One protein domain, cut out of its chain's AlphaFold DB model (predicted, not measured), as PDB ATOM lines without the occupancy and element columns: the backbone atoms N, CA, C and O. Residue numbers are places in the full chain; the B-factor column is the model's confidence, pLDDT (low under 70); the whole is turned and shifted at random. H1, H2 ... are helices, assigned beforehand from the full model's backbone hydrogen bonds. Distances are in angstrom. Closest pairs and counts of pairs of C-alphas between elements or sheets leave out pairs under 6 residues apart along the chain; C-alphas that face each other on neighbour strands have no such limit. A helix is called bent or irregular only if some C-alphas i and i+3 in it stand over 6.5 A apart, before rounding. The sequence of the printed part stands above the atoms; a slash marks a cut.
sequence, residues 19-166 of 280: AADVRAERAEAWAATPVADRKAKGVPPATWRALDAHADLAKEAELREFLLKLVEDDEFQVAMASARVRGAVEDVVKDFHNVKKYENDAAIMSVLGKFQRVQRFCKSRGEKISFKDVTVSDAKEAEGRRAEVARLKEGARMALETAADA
ATOM      1  N   ALA A  19     125.619  98.368 132.686       69.50
ATOM      2  CA  ALA A  19     124.264  98.902 132.843       69.50
ATOM      3  C   ALA A  19     123.356  98.578 131.645       69.50
ATOM      4  O   ALA A  19     122.151  98.391 131.821       69.50
ATOM      5  N   ALA A  20     123.925  98.517 130.437       74.94
ATOM      6  CA  ALA A  20     123.192  98.146 129.228       74.94
ATOM      7  C   ALA A  20     122.860  96.648 129.224       74.94
ATOM      8  O   ALA A  20     121.739  96.274 128.877       74.94
ATOM      9  N   ASP A  21     123.789  95.815 129.697       80.88
ATOM     10  CA  ASP A  21     123.602  94.366 129.787       80.88
ATOM     11  C   ASP A  21     122.527  94.008 130.825       80.88
ATOM     12  O   ASP A  21     121.561  93.319 130.506       80.88
ATOM     13  N   VAL A  22     122.579  94.601 132.026       85.12
ATOM     14  CA  VAL A  22     121.538  94.420 133.064       85.12
ATOM     15  C   VAL A  22     120.155  94.867 132.581       85.12
ATOM     16  O   VAL A  22     119.122  94.322 132.983       85.12
ATOM     17  N   ARG A  23     120.110  95.896 131.733       88.19
ATOM     18  CA  ARG A  23     118.874  96.410 131.144       88.19
ATOM     19  C   ARG A  23     118.294  95.440 130.116       88.19
ATOM     20  O   ARG A  23     117.090  95.180 130.158       88.19
ATOM     21  N   ALA A  24     119.133  94.892 129.241       85.69
ATOM     22  CA  ALA A  24     118.735  93.888 128.261       85.69
ATOM     23  C   ALA A  24     118.253  92.598 128.945       85.69
ATOM     24  O   ALA A  24     117.134  92.157 128.683       85.69
ATOM     25  N   GLU A  25     119.017  92.070 129.907       90.44
ATOM     26  CA  GLU A  25     118.652  90.876 130.687       90.44
ATOM     27  C   GLU A  25     117.294  91.033 131.384       90.44
ATOM     28  O   GLU A  25     116.481  90.108 131.439       90.44
ATOM     29  N   ARG A  26     117.004  92.231 131.902       93.00
ATOM     30  CA  ARG A  26     115.718  92.524 132.540       93.00
ATOM     31  C   ARG A  26     114.560  92.510 131.546       93.00
ATOM     32  O   ARG A  26     113.508  91.952 131.858       93.00
ATOM     33  N   ALA A  27     114.736  93.119 130.374       92.00
ATOM     34  CA  ALA A  27     113.720  93.108 129.327       92.00
ATOM     35  C   ALA A  27     113.443  91.678 128.835       92.00
ATOM     36  O   ALA A  27     112.282  91.306 128.658       92.00
ATOM     37  N   GLU A  28     114.482  90.851 128.708       93.56
ATOM     38  CA  GLU A  28     114.352  89.427 128.383       93.56
ATOM     39  C   GLU A  28     113.611  88.644 129.478       93.56
ATOM     40  O   GLU A  28     112.684  87.885 129.183       93.56
ATOM     41  N   ALA A  29     113.932  88.877 130.755       95.00
ATOM     42  CA  ALA A  29     113.219  88.257 131.874       95.00
ATOM     43  C   ALA A  29     111.722  88.628 131.891       95.00
ATOM     44  O   ALA A  29     110.860  87.795 132.196       95.00
ATOM     45  N   TRP A  30     111.381  89.869 131.530       96.31
ATOM     46  CA  TRP A  30     109.988  90.289 131.372       96.31
ATOM     47  C   TRP A  30     109.309  89.644 130.165       96.31
ATOM     48  O   TRP A  30     108.148  89.249 130.273       96.31
ATOM     49  N   ALA A  31     110.010  89.495 129.040       94.69
ATOM     50  CA  ALA A  31     109.485  88.813 127.859       94.69
ATOM     51  C   ALA A  31     109.184  87.330 128.128       94.69
ATOM     52  O   ALA A  31     108.190  86.804 127.630       94.69
ATOM     53  N   ALA A  32     109.975  86.682 128.987       94.69
ATOM     54  CA  ALA A  32     109.725  85.319 129.453       94.69
ATOM     55  C   ALA A  32     108.538  85.202 130.433       94.69
ATOM     56  O   ALA A  32     108.093  84.094 130.739       94.69
ATOM     57  N   THR A  33     108.015  86.321 130.948       94.75
ATOM     58  CA  THR A  33     106.910  86.317 131.913       94.75
ATOM     59  C   THR A  33     105.557  86.187 131.197       94.75
ATOM     60  O   THR A  33     105.204  87.063 130.398       94.75
ATOM     61  N   PRO A  34     104.738  85.160 131.513       93.44
ATOM     62  CA  PRO A  34     103.399  85.016 130.946       93.44
ATOM     63  C   PRO A  34     102.531  86.250 131.199       93.44
ATOM     64  O   PRO A  34     102.575  86.838 132.280       93.44
ATOM     65  N   VAL A  35     101.679  86.610 130.230       92.12
ATOM     66  CA  VAL A  35     100.807  87.801 130.301       92.12
ATOM     67  C   VAL A  35     100.002  87.851 131.607       92.12
ATOM     68  O   VAL A  35      99.902  88.911 132.223       92.12
ATOM     69  N   ALA A  36      99.490  86.702 132.065       93.31
ATOM     70  CA  ALA A  36      98.713  86.580 133.300       93.31
ATOM     71  C   ALA A  36      99.510  86.933 134.572       93.31
ATOM     72  O   ALA A  36      98.940  87.453 135.531       93.31
ATOM     73  N   ASP A  37     100.828  86.718 134.562       94.81
ATOM     74  CA  ASP A  37     101.696  86.869 135.732       94.81
ATOM     75  C   ASP A  37     102.436  88.209 135.763       94.81
ATOM     76  O   ASP A  37     103.002  88.573 136.796       94.81
ATOM     77  N   ARG A  38     102.412  88.981 134.666       94.62
ATOM     78  CA  ARG A  38     103.158  90.245 134.523       94.62
ATOM     79  C   ARG A  38     102.959  91.189 135.705       94.62
ATOM     80  O   ARG A  38     103.928  91.712 136.250       94.62
ATOM     81  N   LYS A  39     101.714  91.362 136.156       92.69
ATOM     82  CA  LYS A  39     101.401  92.219 137.308       92.69
ATOM     83  C   LYS A  39     101.980  91.665 138.614       92.69
ATOM     84  O   LYS A  39     102.567  92.420 139.380       92.69
ATOM     85  N   ALA A  40     101.830  90.363 138.860       93.31
ATOM     86  CA  ALA A  40     102.327  89.710 140.072       93.31
ATOM     87  C   ALA A  40     103.864  89.689 140.137       93.31
ATOM     88  O   ALA A  40     104.441  89.743 141.220       93.31
ATOM     89  N   LYS A  41     104.526  89.646 138.977       90.94
ATOM     90  CA  LYS A  41     105.986  89.672 138.829       90.94
ATOM     91  C   LYS A  41     106.574  91.084 138.729       90.94
ATOM     92  O   LYS A  41     107.776  91.218 138.530       90.94
ATOM     93  N   GLY A  42     105.755  92.127 138.879       91.88
ATOM     94  CA  GLY A  42     106.223  93.514 138.879       91.88
ATOM     95  C   GLY A  42     106.700  94.022 137.515       91.88
ATOM     96  O   GLY A  42     107.495  94.954 137.464       91.88
ATOM     97  N   VAL A  43     106.230  93.430 136.412       94.19
ATOM     98  CA  VAL A  43     106.521  93.923 135.059       94.19
ATOM     99  C   VAL A  43     105.808  95.269 134.863       94.19
ATOM    100  O   VAL A  43     104.570  95.300 134.945       94.19
ATOM    101  N   PRO A  44     106.527  96.374 134.581       93.94
ATOM    102  CA  PRO A  44     105.905  97.693 134.513       93.94
ATOM    103  C   PRO A  44     104.856  97.766 133.388       93.94
ATOM    104  O   PRO A  44     105.161  97.368 132.260       93.94
ATOM    105  N   PRO A  45     103.642  98.305 133.631       94.06
ATOM    106  CA  PRO A  45     102.577  98.360 132.623       94.06
ATOM    107  C   PRO A  45     102.947  99.071 131.320       94.06
ATOM    108  O   PRO A  45     102.468  98.689 130.255       94.06
ATOM    109  N   ALA A  46     103.841 100.063 131.390       93.00
ATOM    110  CA  ALA A  46     104.346 100.788 130.223       93.00
ATOM    111  C   ALA A  46     105.040  99.871 129.195       93.00
ATOM    112  O   ALA A  46     105.057 100.179 128.006       93.00
ATOM    113  N   THR A  47     105.561  98.719 129.632       95.00
ATOM    114  CA  THR A  47     106.310  97.776 128.785       95.00
ATOM    115  C   THR A  47     105.426  96.780 128.038       95.00
ATOM    116  O   THR A  47     105.851  96.220 127.031       95.00
ATOM    117  N   TRP A  48     104.188  96.544 128.496       95.06
ATOM    118  CA  TRP A  48     103.398  95.377 128.081       95.06
ATOM    119  C   TRP A  48     103.177  95.302 126.571       95.06
ATOM    120  O   TRP A  48     103.372  94.245 125.982       95.06
ATOM    121  N   ARG A  49     102.857  96.433 125.933       96.00
ATOM    122  CA  ARG A  49     102.641  96.492 124.480       96.00
ATOM    123  C   ARG A  49     103.892  96.103 123.690       96.00
ATOM    124  O   ARG A  49     103.782  95.444 122.661       96.00
ATOM    125  N   ALA A  50     105.064  96.542 124.140       95.50
ATOM    126  CA  ALA A  50     106.328  96.242 123.480       95.50
ATOM    127  C   ALA A  50     106.725  94.770 123.687       95.50
ATOM    128  O   ALA A  50     107.176  94.122 122.748       95.50
ATOM    129  N   LEU A  51     106.452  94.210 124.869       96.69
ATOM    130  CA  LEU A  51     106.646  92.785 125.146       96.69
ATOM    131  C   LEU A  51     105.705  91.890 124.321       96.69
ATOM    132  O   LEU A  51     106.129  90.839 123.849       96.69
ATOM    133  N   ASP A  52     104.453  92.306 124.108       96.12
ATOM    134  CA  ASP A  52     103.519  91.592 123.226       96.12
ATOM    135  C   ASP A  52     104.009  91.613 121.773       96.12
ATOM    136  O   ASP A  52     104.078  90.571 121.125       96.12
ATOM    137  N   ALA A  53     104.454  92.778 121.290       96.75
ATOM    138  CA  ALA A  53     105.038  92.898 119.956       96.75
ATOM    139  C   ALA A  53     106.302  92.035 119.793       96.75
ATOM    140  O   ALA A  53     106.477  91.402 118.753       96.75
ATOM    141  N   HIS A  54     107.164  91.974 120.814       96.81
ATOM    142  CA  HIS A  54     108.315  91.073 120.827       96.81
ATOM    143  C   HIS A  54     107.881  89.610 120.687       96.81
ATOM    144  O   HIS A  54     108.416  88.905 119.834       96.81
ATOM    145  N   ALA A  55     106.906  89.162 121.483       95.12
ATOM    146  CA  ALA A  55     106.434  87.780 121.462       95.12
ATOM    147  C   ALA A  55     105.864  87.381 120.089       95.12
ATOM    148  O   ALA A  55     106.211  86.319 119.566       95.12
ATOM    149  N   ASP A  56     105.051  88.246 119.478       95.25
ATOM    150  CA  ASP A  56     104.480  88.008 118.149       95.25
ATOM    151  C   ASP A  56     105.571  87.934 117.069       95.25
ATOM    152  O   ASP A  56     105.594  87.005 116.255       95.25
ATOM    153  N   LEU A  57     106.517  88.881 117.081       96.38
ATOM    154  CA  LEU A  57     107.623  88.921 116.120       96.38
ATOM    155  C   LEU A  57     108.578  87.737 116.290       96.38
ATOM    156  O   LEU A  57     109.013  87.169 115.292       96.38
ATOM    157  N   ALA A  58     108.882  87.341 117.527       95.38
ATOM    158  CA  ALA A  58     109.736  86.197 117.821       95.38
ATOM    159  C   ALA A  58     109.086  84.881 117.373       95.38
ATOM    160  O   ALA A  58     109.746  84.053 116.741       95.38
ATOM    161  N   LYS A  59     107.779  84.709 117.624       93.56
ATOM    162  CA  LYS A  59     107.021  83.541 117.151       93.56
ATOM    163  C   LYS A  59     107.048  83.450 115.624       93.56
ATOM    164  O   LYS A  59     107.287  82.373 115.077       93.56
ATOM    165  N   GLU A  60     106.831  84.570 114.939       94.12
ATOM    166  CA  GLU A  60     106.840  84.613 113.476       94.12
ATOM    167  C   GLU A  60     108.248  84.406 112.892       94.12
ATOM    168  O   GLU A  60     108.412  83.700 111.893       94.12
ATOM    169  N   ALA A  61     109.279  84.972 113.529       95.56
ATOM    170  CA  ALA A  61     110.676  84.750 113.165       95.56
ATOM    171  C   ALA A  61     111.036  83.264 113.244       95.56
ATOM    172  O   ALA A  61     111.612  82.723 112.303       95.56
ATOM    173  N   GLU A  62     110.654  82.596 114.334       94.12
ATOM    174  CA  GLU A  62     110.907  81.170 114.537       94.12
ATOM    175  C   GLU A  62     110.179  80.309 113.494       94.12
ATOM    176  O   GLU A  62     110.760  79.366 112.955       94.12
ATOM    177  N   LEU A  63     108.924  80.644 113.166       92.94
ATOM    178  CA  LEU A  63     108.175  79.959 112.110       92.94
ATOM    179  C   LEU A  63     108.892  80.073 110.762       92.94
ATOM    180  O   LEU A  63     109.134  79.062 110.101       92.94
ATOM    181  N   ARG A  64     109.250  81.294 110.358       93.06
ATOM    182  CA  ARG A  64     109.899  81.546 109.065       93.06
ATOM    183  C   ARG A  64     111.300  80.954 108.998       93.06
ATOM    184  O   ARG A  64     111.658  80.390 107.971       93.06
ATOM    185  N   GLU A  65     112.058  81.000 110.088       94.06
ATOM    186  CA  GLU A  65     113.358  80.336 110.201       94.06
ATOM    187  C   GLU A  65     113.229  78.817 110.080       94.06
ATOM    188  O   GLU A  65     114.037  78.161 109.423       94.06
ATOM    189  N   PHE A  66     112.194  78.234 110.679       91.69
ATOM    190  CA  PHE A  66     111.952  76.807 110.564       91.69
ATOM    191  C   PHE A  66     111.606  76.398 109.123       91.69
ATOM    192  O   PHE A  66     112.117  75.391 108.636       91.69
ATOM    193  N   LEU A  67     110.784  77.188 108.423       91.94
ATOM    194  CA  LEU A  67     110.465  76.968 107.007       91.94
ATOM    195  C   LEU A  67     111.683  77.176 106.099       91.94
ATOM    196  O   LEU A  67     111.870  76.425 105.141       91.94
ATOM    197  N   LEU A  68     112.538  78.146 106.427       92.62
ATOM    198  CA  LEU A  68     113.765  78.436 105.692       92.62
ATOM    199  C   LEU A  68     114.693  77.211 105.620       92.62
ATOM    200  O   LEU A  68     115.298  76.982 104.582       92.62
ATOM    201  N   LYS A  69     114.709  76.346 106.642       91.62
ATOM    202  CA  LYS A  69     115.489  75.093 106.618       91.62
ATOM    203  C   LYS A  69     115.120  74.161 105.462       91.62
ATOM    204  O   LYS A  69     115.985  73.442 104.984       91.62
ATOM    205  N   LEU A  70     113.856  74.139 105.025       91.31
ATOM    206  CA  LEU A  70     113.452  73.391 103.824       91.31
ATOM    207  C   LEU A  70     113.792  74.142 102.539       91.31
ATOM    208  O   LEU A  70     114.088  73.519 101.524       91.31
ATOM    209  N   VAL A  71     113.712  75.471 102.570       90.88
ATOM    210  CA  VAL A  71     114.072  76.330 101.435       90.88
ATOM    211  C   VAL A  71     115.556  76.196 101.092       90.88
ATOM    212  O   VAL A  71     115.903  76.179  99.919       90.88
ATOM    213  N   GLU A  72     116.408  76.063 102.105       91.12
ATOM    214  CA  GLU A  72     117.862  75.904 101.974       91.12
ATOM    215  C   GLU A  72     118.309  74.447 101.785       91.12
ATOM    216  O   GLU A  72     119.494  74.182 101.600       91.12
ATOM    217  N   ASP A  73     117.382  73.492 101.842       93.38
ATOM    218  CA  ASP A  73     117.660  72.081 101.593       93.38
ATOM    219  C   ASP A  73     117.625  71.819 100.081       93.38
ATOM    220  O   ASP A  73     116.562  71.601  99.491       93.38
ATOM    221  N   ASP A  74     118.802  71.853  99.453       91.56
ATOM    222  CA  ASP A  74     118.964  71.673  98.006       91.56
ATOM    223  C   ASP A  74     118.346  70.359  97.505       91.56
ATOM    224  O   ASP A  74     117.659  70.343  96.482       91.56
ATOM    225  N   GLU A  75     118.517  69.252  98.237       91.44
ATOM    226  CA  GLU A  75     117.926  67.961  97.861       91.44
ATOM    227  C   GLU A  75     116.397  68.024  97.867       91.44
ATOM    228  O   GLU A  75     115.734  67.471  96.985       91.44
ATOM    229  N   PHE A  76     115.824  68.696  98.868       92.06
ATOM    230  CA  PHE A  76     114.387  68.907  98.957       92.06
ATOM    231  C   PHE A  76     113.883  69.806  97.824       92.06
ATOM    232  O   PHE A  76     112.894  69.448  97.183       92.06
ATOM    233  N   GLN A  77     114.556  70.924  97.529       92.69
ATOM    234  CA  GLN A  77     114.159  71.824  96.439       92.69
ATOM    235  C   GLN A  77     114.253  71.132  95.070       92.69
ATOM    236  O   GLN A  77     113.309  71.205  94.279       92.69
ATOM    237  N   VAL A  78     115.330  70.380  94.814       92.19
ATOM    238  CA  VAL A  78     115.500  69.592  93.582       92.19
ATOM    239  C   VAL A  78     114.398  68.539  93.449       92.19
ATOM    240  O   VAL A  78     113.785  68.413  92.387       92.19
ATOM    241  N   ALA A  79     114.084  67.809  94.522       91.44
ATOM    242  CA  ALA A  79     113.011  66.821  94.491       91.44
ATOM    243  C   ALA A  79     111.635  67.476  94.263       91.44
ATOM    244  O   ALA A  79     110.853  66.993  93.445       91.44
ATOM    245  N   MET A  80     111.357  68.607  94.917       90.25
ATOM    246  CA  MET A  80     110.105  69.361  94.779       90.25
ATOM    247  C   MET A  80     109.948  70.071  93.428       90.25
ATOM    248  O   MET A  80     108.824  70.445  93.067       90.25
ATOM    249  N   ALA A  81     111.024  70.237  92.653       89.94
ATOM    250  CA  ALA A  81     110.964  70.704  91.267       89.94
ATOM    251  C   ALA A  81     110.324  69.662  90.329       89.94
ATOM    252  O   ALA A  81     109.709  70.026  89.325       89.94
ATOM    253  N   SER A  82     110.402  68.373  90.673       91.62
ATOM    254  CA  SER A  82     109.768  67.299  89.908       91.62
ATOM    255  C   SER A  82     108.247  67.318  90.067       91.62
ATOM    256  O   SER A  82     107.717  67.135  91.166       91.62
ATOM    257  N   ALA A  83     107.521  67.450  88.951       91.25
ATOM    258  CA  ALA A  83     106.057  67.395  88.935       91.25
ATOM    259  C   ALA A  83     105.511  66.075  89.513       91.25
ATOM    260  O   ALA A  83     104.482  66.076  90.185       91.25
ATOM    261  N   ARG A  84     106.234  64.964  89.313       93.12
ATOM    262  CA  ARG A  84     105.895  63.647  89.874       93.12
ATOM    263  C   ARG A  84     105.900  63.674  91.401       93.12
ATOM    264  O   ARG A  84     104.944  63.233  92.029       93.12
ATOM    265  N   VAL A  85     106.983  64.184  91.987       92.12
ATOM    266  CA  VAL A  85     107.146  64.254  93.446       92.12
ATOM    267  C   VAL A  85     106.142  65.237  94.031       92.12
ATOM    268  O   VAL A  85     105.428  64.884  94.963       92.12
ATOM    269  N   ARG A  86     106.009  66.429  93.439       90.38
ATOM    270  CA  ARG A  86     105.038  67.437  93.882       90.38
ATOM    271  C   ARG A  86     103.606  66.900  93.877       90.38
ATOM    272  O   ARG A  86     102.911  67.042  94.876       90.38
ATOM    273  N   GLY A  87     103.203  66.222  92.801       90.81
ATOM    274  CA  GLY A  87     101.886  65.594  92.699       90.81
ATOM    275  C   GLY A  87     101.653  64.521  93.766       90.81
ATOM    276  O   GLY A  87     100.577  64.473  94.352       90.81
ATOM    277  N   ALA A  88     102.667  63.708  94.078       91.50
ATOM    278  CA  ALA A  88     102.571  62.705  95.137       91.50
ATOM    279  C   ALA A  88     102.437  63.333  96.533       91.50
ATOM    280  O   ALA A  88     101.623  62.885  97.340       91.50
ATOM    281  N   VAL A  89     103.191  64.400  96.817       88.69
ATOM    282  CA  VAL A  89     103.062  65.114  98.093       88.69
ATOM    283  C   VAL A  89     101.690  65.783  98.199       88.69
ATOM    284  O   VAL A  89     101.054  65.689  99.245       88.69
ATOM    285  N   GLU A  90     101.182  66.397  97.127       88.88
ATOM    286  CA  GLU A  90      99.819  66.946  97.084       88.88
ATOM    287  C   GLU A  90      98.739  65.878  97.314       88.88
ATOM    288  O   GLU A  90      97.778  66.135  98.043       88.88
ATOM    289  N   ASP A  91      98.892  64.686  96.728       90.44
ATOM    290  CA  ASP A  91      97.966  63.560  96.911       90.44
ATOM    291  C   ASP A  91      97.926  63.102  98.378       90.44
ATOM    292  O   ASP A  91      96.850  62.911  98.948       90.44
ATOM    293  N   VAL A  92      99.090  63.003  99.027       87.50
ATOM    294  CA  VAL A  92      99.208  62.625 100.446       87.50
ATOM    295  C   VAL A  92      98.693  63.712 101.390       87.50
ATOM    296  O   VAL A  92      98.107  63.405 102.427       87.50
ATOM    297  N   VAL A  93      98.895  64.989 101.057       83.31
ATOM    298  CA  VAL A  93      98.383  66.108 101.865       83.31
ATOM    299  C   VAL A  93      96.854  66.161 101.835       83.31
ATOM    300  O   VAL A  93      96.244  66.531 102.840       83.31
ATOM    301  N   LYS A  94      96.229  65.776 100.714       86.38
ATOM    302  CA  LYS A  94      94.766  65.668 100.592       86.38
ATOM    303  C   LYS A  94      94.209  64.470 101.361       86.38
ATOM    304  O   LYS A  94      93.207  64.624 102.052       86.38
ATOM    305  N   ASP A  95      94.856  63.310 101.260       86.12
ATOM    306  CA  ASP A  95      94.501  62.113 102.025       86.12
ATOM    307  C   ASP A  95      95.754  61.317 102.411       86.12
ATOM    308  O   ASP A  95      96.471  60.775 101.569       86.12
ATOM    309  N   PHE A  96      95.987  61.200 103.719       84.44
ATOM    310  CA  PHE A  96      97.151  60.510 104.267       84.44
ATOM    311  C   PHE A  96      97.212  59.026 103.871       84.44
ATOM    312  O   PHE A  96      98.303  58.462 103.797       84.44
ATOM    313  N   HIS A  97      96.085  58.377 103.557       89.00
ATOM    314  CA  HIS A  97      96.086  56.976 103.114       89.00
ATOM    315  C   HIS A  97      96.811  56.780 101.778       89.00
ATOM    316  O   HIS A  97      97.302  55.680 101.503       89.00
ATOM    317  N   ASN A  98      96.961  57.846 100.987       90.81
ATOM    318  CA  ASN A  98      97.685  57.817  99.724       90.81
ATOM    319  C   ASN A  98      99.190  57.568  99.889       90.81
ATOM    320  O   ASN A  98      99.831  57.188  98.915       90.81
ATOM    321  N   VAL A  99      99.753  57.682 101.103       90.44
ATOM    322  CA  VAL A  99     101.167  57.341 101.366       90.44
ATOM    323  C   VAL A  99     101.508  55.931 100.887       90.44
ATOM    324  O   VAL A  99     102.584  55.721 100.335       90.44
ATOM    325  N   LYS A 100     100.571  54.980 101.018       92.19
ATOM    326  CA  LYS A 100     100.773  53.582 100.608       92.19
ATOM    327  C   LYS A 100     101.067  53.437  99.113       92.19
ATOM    328  O   LYS A 100     101.767  52.517  98.719       92.19
ATOM    329  N   LYS A 101     100.583  54.360  98.272       93.75
ATOM    330  CA  LYS A 101     100.858  54.352  96.824       93.75
ATOM    331  C   LYS A 101     102.333  54.615  96.509       93.75
ATOM    332  O   LYS A 101     102.801  54.246  95.436       93.75
ATOM    333  N   TYR A 102     103.043  55.277  97.422       94.62
ATOM    334  CA  TYR A 102     104.395  55.789  97.212       94.62
ATOM    335  C   TYR A 102     105.429  55.162  98.149       94.62
ATOM    336  O   TYR A 102     106.584  55.570  98.123       94.62
ATOM    337  N   GLU A 103     105.045  54.166  98.952       92.12
ATOM    338  CA  GLU A 103     105.893  53.590 100.007       92.12
ATOM    339  C   GLU A 103     107.228  53.023  99.497       92.12
ATOM    340  O   GLU A 103     108.224  53.046 100.214       92.12
ATOM    341  N   ASN A 104     107.264  52.581  98.237       93.69
ATOM    342  CA  ASN A 104     108.455  52.032  97.587       93.69
ATOM    343  C   ASN A 104     109.290  53.090  96.837       93.69
ATOM    344  O   ASN A 104     110.368  52.774  96.336       93.69
ATOM    345  N   ASP A 105     108.823  54.340  96.737       93.56
ATOM    346  CA  ASP A 105     109.560  55.424  96.081       93.56
ATOM    347  C   ASP A 105     110.374  56.216  97.112       93.56
ATOM    348  O   ASP A 105     109.859  57.074  97.833       93.56
ATOM    349  N   ALA A 106     111.677  55.933  97.169       92.12
ATOM    350  CA  ALA A 106     112.584  56.542  98.140       92.12
ATOM    351  C   ALA A 106     112.632  58.079  98.049       92.12
ATOM    352  O   ALA A 106     112.739  58.752  99.076       92.12
ATOM    353  N   ALA A 107     112.521  58.649  96.843       90.12
ATOM    354  CA  ALA A 107     112.554  60.096  96.653       90.12
ATOM    355  C   ALA A 107     111.287  60.754  97.218       90.12
ATOM    356  O   ALA A 107     111.375  61.732  97.961       90.12
ATOM    357  N   ILE A 108     110.112  60.187  96.923       93.31
ATOM    358  CA  ILE A 108     108.836  60.687  97.452       93.31
ATOM    359  C   ILE A 108     108.784  60.515  98.973       93.31
ATOM    360  O   ILE A 108     108.451  61.465  99.682       93.31
ATOM    361  N   MET A 109     109.171  59.350  99.497       92.94
ATOM    362  CA  MET A 109     109.155  59.086 100.939       92.94
ATOM    363  C   MET A 109     110.126  59.978 101.720       92.94
ATOM    364  O   MET A 109     109.786  60.439 102.813       92.94
ATOM    365  N   SER A 110     111.296  60.290 101.154       91.88
ATOM    366  CA  SER A 110     112.237  61.253 101.742       91.88
ATOM    367  C   SER A 110     111.609  62.648 101.874       91.88
ATOM    368  O   SER A 110     111.607  63.237 102.961       91.88
ATOM    369  N   VAL A 111     110.988  63.150 100.800       92.56
ATOM    370  CA  VAL A 111     110.309  64.456 100.789       92.56
ATOM    371  C   VAL A 111     109.119  64.478 101.744       92.56
ATOM    372  O   VAL A 111     108.979  65.422 102.521       92.56
ATOM    373  N   LEU A 112     108.291  63.430 101.754       90.44
ATOM    374  CA  LEU A 112     107.162  63.304 102.676       90.44
ATOM    375  C   LEU A 112     107.612  63.305 104.139       90.44
ATOM    376  O   LEU A 112     106.992  63.971 104.965       90.44
ATOM    377  N   GLY A 113     108.717  62.627 104.462       90.12
ATOM    378  CA  GLY A 113     109.298  62.648 105.803       90.12
ATOM    379  C   GLY A 113     109.758  64.047 106.224       90.12
ATOM    380  O   GLY A 113     109.483  64.484 107.346       90.12
ATOM    381  N   LYS A 114     110.413  64.784 105.314       90.31
ATOM    382  CA  LYS A 114     110.804  66.188 105.527       90.31
ATOM    383  C   LYS A 114     109.566  67.082 105.725       90.31
ATOM    384  O   LYS A 114     109.492  67.805 106.718       90.31
ATOM    385  N   PHE A 115     108.556  66.960 104.864       86.38
ATOM    386  CA  PHE A 115     107.314  67.739 104.931       86.38
ATOM    387  C   PHE A 115     106.490  67.444 106.196       86.38
ATOM    388  O   PHE A 115     105.980  68.361 106.838       86.38
ATOM    389  N   GLN A 116     106.416  66.181 106.626       85.62
ATOM    390  CA  GLN A 116     105.687  65.781 107.831       85.62
ATOM    391  C   GLN A 116     106.261  66.433 109.095       85.62
ATOM    392  O   GLN A 116     105.500  66.817 109.987       85.62
ATOM    393  N   ARG A 117     107.591  66.589 109.187       87.12
ATOM    394  CA  ARG A 117     108.221  67.315 110.303       87.12
ATOM    395  C   ARG A 117     107.722  68.755 110.376       87.12
ATOM    396  O   ARG A 117     107.388  69.225 111.461       87.12
ATOM    397  N   VAL A 118     107.591  69.413 109.227       86.38
ATOM    398  CA  VAL A 118     107.095  70.791 109.153       86.38
ATOM    399  C   VAL A 118     105.619  70.884 109.465       86.38
ATOM    400  O   VAL A 118     105.214  71.703 110.284       86.38
ATOM    401  N   GLN A 119     104.820  69.970 108.928       83.69
ATOM    402  CA  GLN A 119     103.402  69.918 109.242       83.69
ATOM    403  C   GLN A 119     103.153  69.713 110.745       83.69
ATOM    404  O   GLN A 119     102.262  70.350 111.305       83.69
ATOM    405  N   ARG A 120     103.943  68.868 111.428       86.44
ATOM    406  CA  ARG A 120     103.855  68.697 112.892       86.44
ATOM    407  C   ARG A 120     104.227  69.976 113.638       86.44
ATOM    408  O   ARG A 120     103.493  70.365 114.545       86.44
ATOM    409  N   PHE A 121     105.324  70.626 113.246       87.81
ATOM    410  CA  PHE A 121     105.755  71.892 113.838       87.81
ATOM    411  C   PHE A 121     104.659  72.963 113.717       87.81
ATOM    412  O   PHE A 121     104.217  73.506 114.728       87.81
ATOM    413  N   CYS A 122     104.126  73.189 112.516       86.56
ATOM    414  CA  CYS A 122     103.094  74.198 112.279       86.56
ATOM    415  C   CYS A 122     101.764  73.852 112.963       86.56
ATOM    416  O   CYS A 122     101.169  74.705 113.620       86.56
ATOM    417  N   LYS A 123     101.342  72.577 112.930       86.75
ATOM    418  CA  LYS A 123     100.123  72.116 113.615       86.75
ATOM    419  C   LYS A 123     100.189  72.342 115.125       86.75
ATOM    420  O   LYS A 123      99.182  72.729 115.710       86.75
ATOM    421  N   SER A 124     101.353  72.141 115.750       86.19
ATOM    422  CA  SER A 124     101.532  72.397 117.189       86.19
ATOM    423  C   SER A 124     101.332  73.869 117.577       86.19
ATOM    424  O   SER A 124     101.034  74.159 118.731       86.19
ATOM    425  N   ARG A 125     101.433  74.788 116.607       84.38
ATOM    426  CA  ARG A 125     101.297  76.242 116.780       84.38
ATOM    427  C   ARG A 125      99.983  76.808 116.235       84.38
ATOM    428  O   ARG A 125      99.779  78.017 116.302       84.38
ATOM    429  N   GLY A 126      99.104  75.951 115.708       85.38
ATOM    430  CA  GLY A 126      97.849  76.355 115.068       85.38
ATOM    431  C   GLY A 126      98.014  76.942 113.661       85.38
ATOM    432  O   GLY A 126      97.047  77.460 113.111       85.38
ATOM    433  N   GLU A 127      99.205  76.835 113.069       85.50
ATOM    434  CA  GLU A 127      99.521  77.411 111.762       85.50
ATOM    435  C   GLU A 127      99.210  76.417 110.634       85.50
ATOM    436  O   GLU A 127      99.527  75.223 110.716       85.50
ATOM    437  N   LYS A 128      98.606  76.912 109.550       81.12
ATOM    438  CA  LYS A 128      98.401  76.143 108.316       81.12
ATOM    439  C   LYS A 128      99.505  76.488 107.327       81.12
ATOM    440  O   LYS A 128      99.692  77.657 107.017       81.12
ATOM    441  N   ILE A 129     100.176  75.467 106.801       79.19
ATOM    442  CA  ILE A 129     101.187  75.629 105.754       79.19
ATOM    443  C   ILE A 129     100.683  75.142 104.403       79.19
ATOM    444  O   ILE A 129      99.925  74.174 104.308       79.19
ATOM    445  N   SER A 130     101.148  75.810 103.359       78.12
ATOM    446  CA  SER A 130     100.961  75.463 101.960       78.12
ATOM    447  C   SER A 130     102.303  75.126 101.305       78.12
ATOM    448  O   SER A 130     103.375  75.396 101.844       78.12
ATOM    449  N   PHE A 131     102.261  74.557 100.101       77.12
ATOM    450  CA  PHE A 131     103.473  74.259  99.331       77.12
ATOM    451  C   PHE A 131     104.320  75.493  99.038       77.12
ATOM    452  O   PHE A 131     105.544  75.427  99.098       77.12
ATOM    453  N   LYS A 132     103.669  76.632  98.787       83.25
ATOM    454  CA  LYS A 132     104.353  77.899  98.517       83.25
ATOM    455  C   LYS A 132     105.222  78.338  99.692       83.25
ATOM    456  O   LYS A 132     106.238  78.989  99.486       83.25
ATOM    457  N   ASP A 133     104.875  77.924 100.906       83.75
ATOM    458  CA  ASP A 133     105.611  78.290 102.113       83.75
ATOM    459  C   ASP A 133     106.914  77.494 102.270       83.75
ATOM    460  O   ASP A 133     107.798  77.920 103.005       83.75
ATOM    461  N   VAL A 134     107.087  76.384 101.540       84.88
ATOM    462  CA  VAL A 134     108.261  75.493 101.657       84.88
ATOM    463  C   VAL A 134     109.075  75.342 100.369       84.88
ATOM    464  O   VAL A 134     110.181  74.810 100.407       84.88
ATOM    465  N   THR A 135     108.563  75.808  99.232       86.44
ATOM    466  CA  THR A 135     109.287  75.816  97.950       86.44
ATOM    467  C   THR A 135     109.646  77.230  97.534       86.44
ATOM    468  O   THR A 135     108.843  78.139  97.746       86.44
ATOM    469  N   VAL A 136     110.786  77.393  96.868       89.25
ATOM    470  CA  VAL A 136     111.174  78.647  96.205       89.25
ATOM    471  C   VAL A 136     111.316  78.455  94.703       89.25
ATOM    472  O   VAL A 136     111.588  77.358  94.219       89.25
ATOM    473  N   SER A 137     111.101  79.535  93.961       85.88
ATOM    474  CA  SER A 137     111.259  79.577  92.507       85.88
ATOM    475  C   SER A 137     112.703  79.834  92.075       85.88
ATOM    476  O   SER A 137     113.136  79.302  91.054       85.88
ATOM    477  N   ASP A 138     113.456  80.612  92.854       88.00
ATOM    478  CA  ASP A 138     114.851  80.938  92.580       88.00
ATOM    479  C   ASP A 138     115.642  81.282  93.860       88.00
ATOM    480  O   ASP A 138     115.108  81.385  94.970       88.00
ATOM    481  N   ALA A 139     116.952  81.478  93.693       87.62
ATOM    482  CA  ALA A 139     117.856  81.846  94.781       87.62
ATOM    483  C   ALA A 139     117.566  83.239  95.372       87.62
ATOM    484  O   ALA A 139     117.881  83.491  96.534       87.62
ATOM    485  N   LYS A 140     116.959  84.151  94.601       92.25
ATOM    486  CA  LYS A 140     116.617  85.501  95.064       92.25
ATOM    487  C   LYS A 140     115.421  85.464  96.011       92.25
ATOM    488  O   LYS A 140     115.391  86.215  96.982       92.25
ATOM    489  N   GLU A 141     114.457  84.586  95.763       91.56
ATOM    490  CA  GLU A 141     113.342  84.333  96.668       91.56
ATOM    491  C   GLU A 141     113.836  83.733  97.989       91.56
ATOM    492  O   GLU A 141     113.423  84.188  99.057       91.56
ATOM    493  N   ALA A 142     114.767  82.773  97.933       90.81
ATOM    494  CA  ALA A 142     115.407  82.234  99.133       90.81
ATOM    495  C   ALA A 142     116.116  83.336  99.939       90.81
ATOM    496  O   ALA A 142     115.914  83.441 101.149       90.81
ATOM    497  N   GLU A 143     116.867  84.212  99.268       93.12
ATOM    498  CA  GLU A 143     117.524  85.357  99.909       93.12
ATOM    499  C   GLU A 143     116.520  86.341 100.526       93.12
ATOM    500  O   GLU A 143     116.700  86.799 101.652       93.12
ATOM    501  N   GLY A 144     115.405  86.608  99.841       94.44
ATOM    502  CA  GLY A 144     114.315  87.420 100.384       94.44
ATOM    503  C   GLY A 144     113.732  86.836 101.673       94.44
ATOM    504  O   GLY A 144     113.449  87.576 102.614       94.44
ATOM    505  N   ARG A 145     113.611  85.505 101.762       92.81
ATOM    506  CA  ARG A 145     113.152  84.822 102.982       92.81
ATOM    507  C   ARG A 145     114.181  84.904 104.111       92.81
ATOM    508  O   ARG A 145     113.783  85.132 105.252       92.81
ATOM    509  N   ARG A 146     115.484  84.799 103.813       95.19
ATOM    510  CA  ARG A 146     116.558  85.046 104.800       95.19
ATOM    511  C   ARG A 146     116.495  86.464 105.351       95.19
ATOM    512  O   ARG A 146     116.511  86.655 106.567       95.19
ATOM    513  N   ALA A 147     116.374  87.449 104.462       96.31
ATOM    514  CA  ALA A 147     116.277  88.853 104.835       96.31
ATOM    515  C   ALA A 147     115.036  89.127 105.695       96.31
ATOM    516  O   ALA A 147     115.117  89.867 106.673       96.31
ATOM    517  N   GLU A 148     113.901  88.494 105.387       95.00
ATOM    518  CA  GLU A 148     112.685  88.623 106.189       95.00
ATOM    519  C   GLU A 148     112.844  88.014 107.590       95.00
ATOM    520  O   GLU A 148     112.453  88.645 108.571       95.00
ATOM    521  N   VAL A 149     113.475  86.840 107.722       96.56
ATOM    522  CA  VAL A 149     113.807  86.264 109.041       96.56
ATOM    523  C   VAL A 149     114.700  87.219 109.836       96.56
ATOM    524  O   VAL A 149     114.409  87.501 110.999       96.56
ATOM    525  N   ALA A 150     115.748  87.763 109.212       96.75
ATOM    526  CA  ALA A 150     116.633  88.734 109.851       96.75
ATOM    527  C   ALA A 150     115.870  89.993 110.295       96.75
ATOM    528  O   ALA A 150     116.029  90.445 111.428       96.75
ATOM    529  N   ARG A 151     114.973  90.513 109.447       97.69
ATOM    530  CA  ARG A 151     114.129  91.676 109.751       97.69
ATOM    531  C   ARG A 151     113.211  91.429 110.947       97.69
ATOM    532  O   ARG A 151     113.018  92.330 111.759       97.69
ATOM    533  N   LEU A 152     112.633  90.236 111.071       97.25
ATOM    534  CA  LEU A 152     111.757  89.894 112.197       97.25
ATOM    535  C   LEU A 152     112.535  89.732 113.495       97.25
ATOM    536  O   LEU A 152     112.087  90.236 114.520       97.25
ATOM    537  N   LYS A 153     113.700  89.075 113.447       97.31
ATOM    538  CA  LYS A 153     114.597  88.957 114.605       97.31
ATOM    539  C   LYS A 153     115.036  90.332 115.094       97.31
ATOM    540  O   LYS A 153     114.968  90.609 116.288       97.31
ATOM    541  N   GLU A 154     115.397  91.215 114.169       97.00
ATOM    542  CA  GLU A 154     115.750  92.593 114.494       97.00
ATOM    543  C   GLU A 154     114.554  93.373 115.052       97.00
ATOM    544  O   GLU A 154     114.674  94.049 116.068       97.00
ATOM    545  N   GLY A 155     113.366  93.226 114.462       96.38
ATOM    546  CA  GLY A 155     112.141  93.819 115.000       96.38
ATOM    547  C   GLY A 155     111.822  93.336 116.418       96.38
ATOM    548  O   GLY A 155     111.453  94.140 117.273       96.38
ATOM    549  N   ALA A 156     112.003  92.042 116.691       96.38
ATOM    550  CA  ALA A 156     111.826  91.469 118.020       96.38
ATOM    551  C   ALA A 156     112.853  92.037 119.016       96.38
ATOM    552  O   ALA A 156     112.483  92.366 120.143       96.38
ATOM    553  N   ARG A 157     114.114  92.212 118.600       96.19
ATOM    554  CA  ARG A 157     115.166  92.862 119.401       96.19
ATOM    555  C   ARG A 157     114.810  94.315 119.722       96.19
ATOM    556  O   ARG A 157     114.845  94.714 120.882       96.19
ATOM    557  N   MET A 158     114.386  95.082 118.720       96.19
ATOM    558  CA  MET A 158     113.974  96.477 118.896       96.19
ATOM    559  C   MET A 158     112.751  96.623 119.808       96.19
ATOM    560  O   MET A 158     112.636  97.602 120.546       96.19
ATOM    561  N   ALA A 159     111.836  95.652 119.791       95.81
ATOM    562  CA  ALA A 159     110.696  95.631 120.699       95.81
ATOM    563  C   ALA A 159     111.125  95.434 122.168       95.81
ATOM    564  O   ALA A 159     110.550  96.071 123.049       95.81
ATOM    565  N   LEU A 160     112.164  94.631 122.443       95.00
ATOM    566  CA  LEU A 160     112.751  94.531 123.791       95.00
ATOM    567  C   LEU A 160     113.414  95.837 124.224       95.00
ATOM    568  O   LEU A 160     113.213  96.277 125.353       95.00
ATOM    569  N   GLU A 161     114.156  96.482 123.324       94.38
ATOM    570  CA  GLU A 161     114.768  97.786 123.596       94.38
ATOM    571  C   GLU A 161     113.701  98.840 123.919       94.38
ATOM    572  O   GLU A 161     113.787  99.520 124.939       94.38
ATOM    573  N   THR A 162     112.610  98.862 123.146       94.75
ATOM    574  CA  THR A 162     111.449  99.733 123.398       94.75
ATOM    575  C   THR A 162     110.792  99.436 124.750       94.75
ATOM    576  O   THR A 162     110.348 100.351 125.445       94.75
ATOM    577  N   ALA A 163     110.706  98.162 125.147       94.81
ATOM    578  CA  ALA A 163     110.184  97.783 126.457       94.81
ATOM    579  C   ALA A 163     111.081  98.307 127.588       94.81
ATOM    580  O   ALA A 163     110.574  98.813 128.588       94.81
ATOM    581  N   ALA A 164     112.402  98.225 127.422       93.69
ATOM    582  CA  ALA A 164     113.351  98.779 128.375       93.69
ATOM    583  C   ALA A 164     113.256 100.314 128.452       93.69
ATOM    584  O   ALA A 164     113.192 100.859 129.553       93.69
ATOM    585  N   ASP A 165     113.163 101.010 127.310       92.69
ATOM    586  CA  ASP A 165     113.002 102.474 127.252       92.69
ATOM    587  C   ASP A 165     111.737 102.910 127.996       92.69
ATOM    588  O   ASP A 165     111.783 103.791 128.853       92.69
ATOM    589  N   ALA A 166     110.619 102.228 127.736       92.31
ATOM    590  CA  ALA A 166     109.342 102.519 128.376       92.31
ATOM    591  C   ALA A 166     109.381 102.331 129.902       92.31
ATOM    592  O   ALA A 166     108.710 103.065 130.631       92.31
TER     593      ALA A 166
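This is residues 19 to 166 of the 280 residues of the protein "Hypothetical protein" of Micromonas pusilla (UniProt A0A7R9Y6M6). Two long helices, H2 and H7, lie side by side and run opposite ways as a long helical pair; H1 crosses one end of the pair, and a smaller head of H3, H4, H5 and H6 extends beyond the other end of H2. In the head, H6 folds back beside the last part of H2, H3 crosses H6, and H4 and H5 form a hairpin that packs on H6 through H4. The printed part has 148 residues with seven named helices, H1 to H7 in chain order, and no named strand; the class is all helix. The whole is loose, with a radius of gyration of the C-alphas of 20.0 A, and elongated, spanning 59 by 33 by 19 A.

The longest helix, H7, residues 139 to 166, touches H2, residues 45 to 71, at a shallow tilt of 17 degrees, opposite ways; their closest C-alphas, of His 54 and Ala 156, are 4.5 A apart. H1, residues 19 to 31, is about perpendicular to H7, at 77 degrees, and touches its residues 160 to 164 alone, the closest C-alphas being Ala 27 and Ala 164 at 5.8 A. H6, residues 106 to 124, touches residues 63 to 70 of H2 alone, at a shallow tilt of 8 degrees, opposite ways; the closest C-alphas, of Leu 67 and Val 118, are 7.4 A apart. H6 and H7 are apart. H3, residues 74 to 81, touches H6 about perpendicular, at 82 degrees, with the C-alphas of Phe 76 and Val 111 closest at 6.3 A. H4, residues 83 to 94, touches H6 at a steep tilt of 40 degrees, the same way, with the C-alphas of Val 85 and Ile 108 closest at 5.6 A. H4 and H5, residues 96 to 102, form a helical hairpin, their closest C-alphas, of Val 92 and Asn 98, 5.1 A apart. Helix packing is part aligned, part crossed: of 7 touching pairs with a tilt, 3 are at a shallow tilt. Every O i to N i+4 pair is within hydrogen-bond range in H1, H3, H4 and H7, against 20 of 23 in H2, 14 of 15 in H6 and 0 of 3 in H5, where 4 of 4 O i to N i+3 pairs are.

H7 is 40.4 A long, from C-alpha 139 at (117.856, 81.846, 94.781) to C-alpha 166 at (109.342, 102.519, 128.376). H2 is 39.9 A long and irregular, with C-alphas 46 and 49 7.4 A apart. H6 measures 27.1 A and H1 18.6 A, H1 beginning at C-alpha 19 at (124.264, 98.902, 132.843).

The C-alphas farthest apart, of Ala 19 and Lys 101, are 61.9 A apart. The printed part has no cut. The links H1 to H2, residues 32 to 44, and H6 to H7, residues 125 to 138, are long; the other four are tight. Mean pLDDT of the printed part is 91.2, with residue 19 alone under 70.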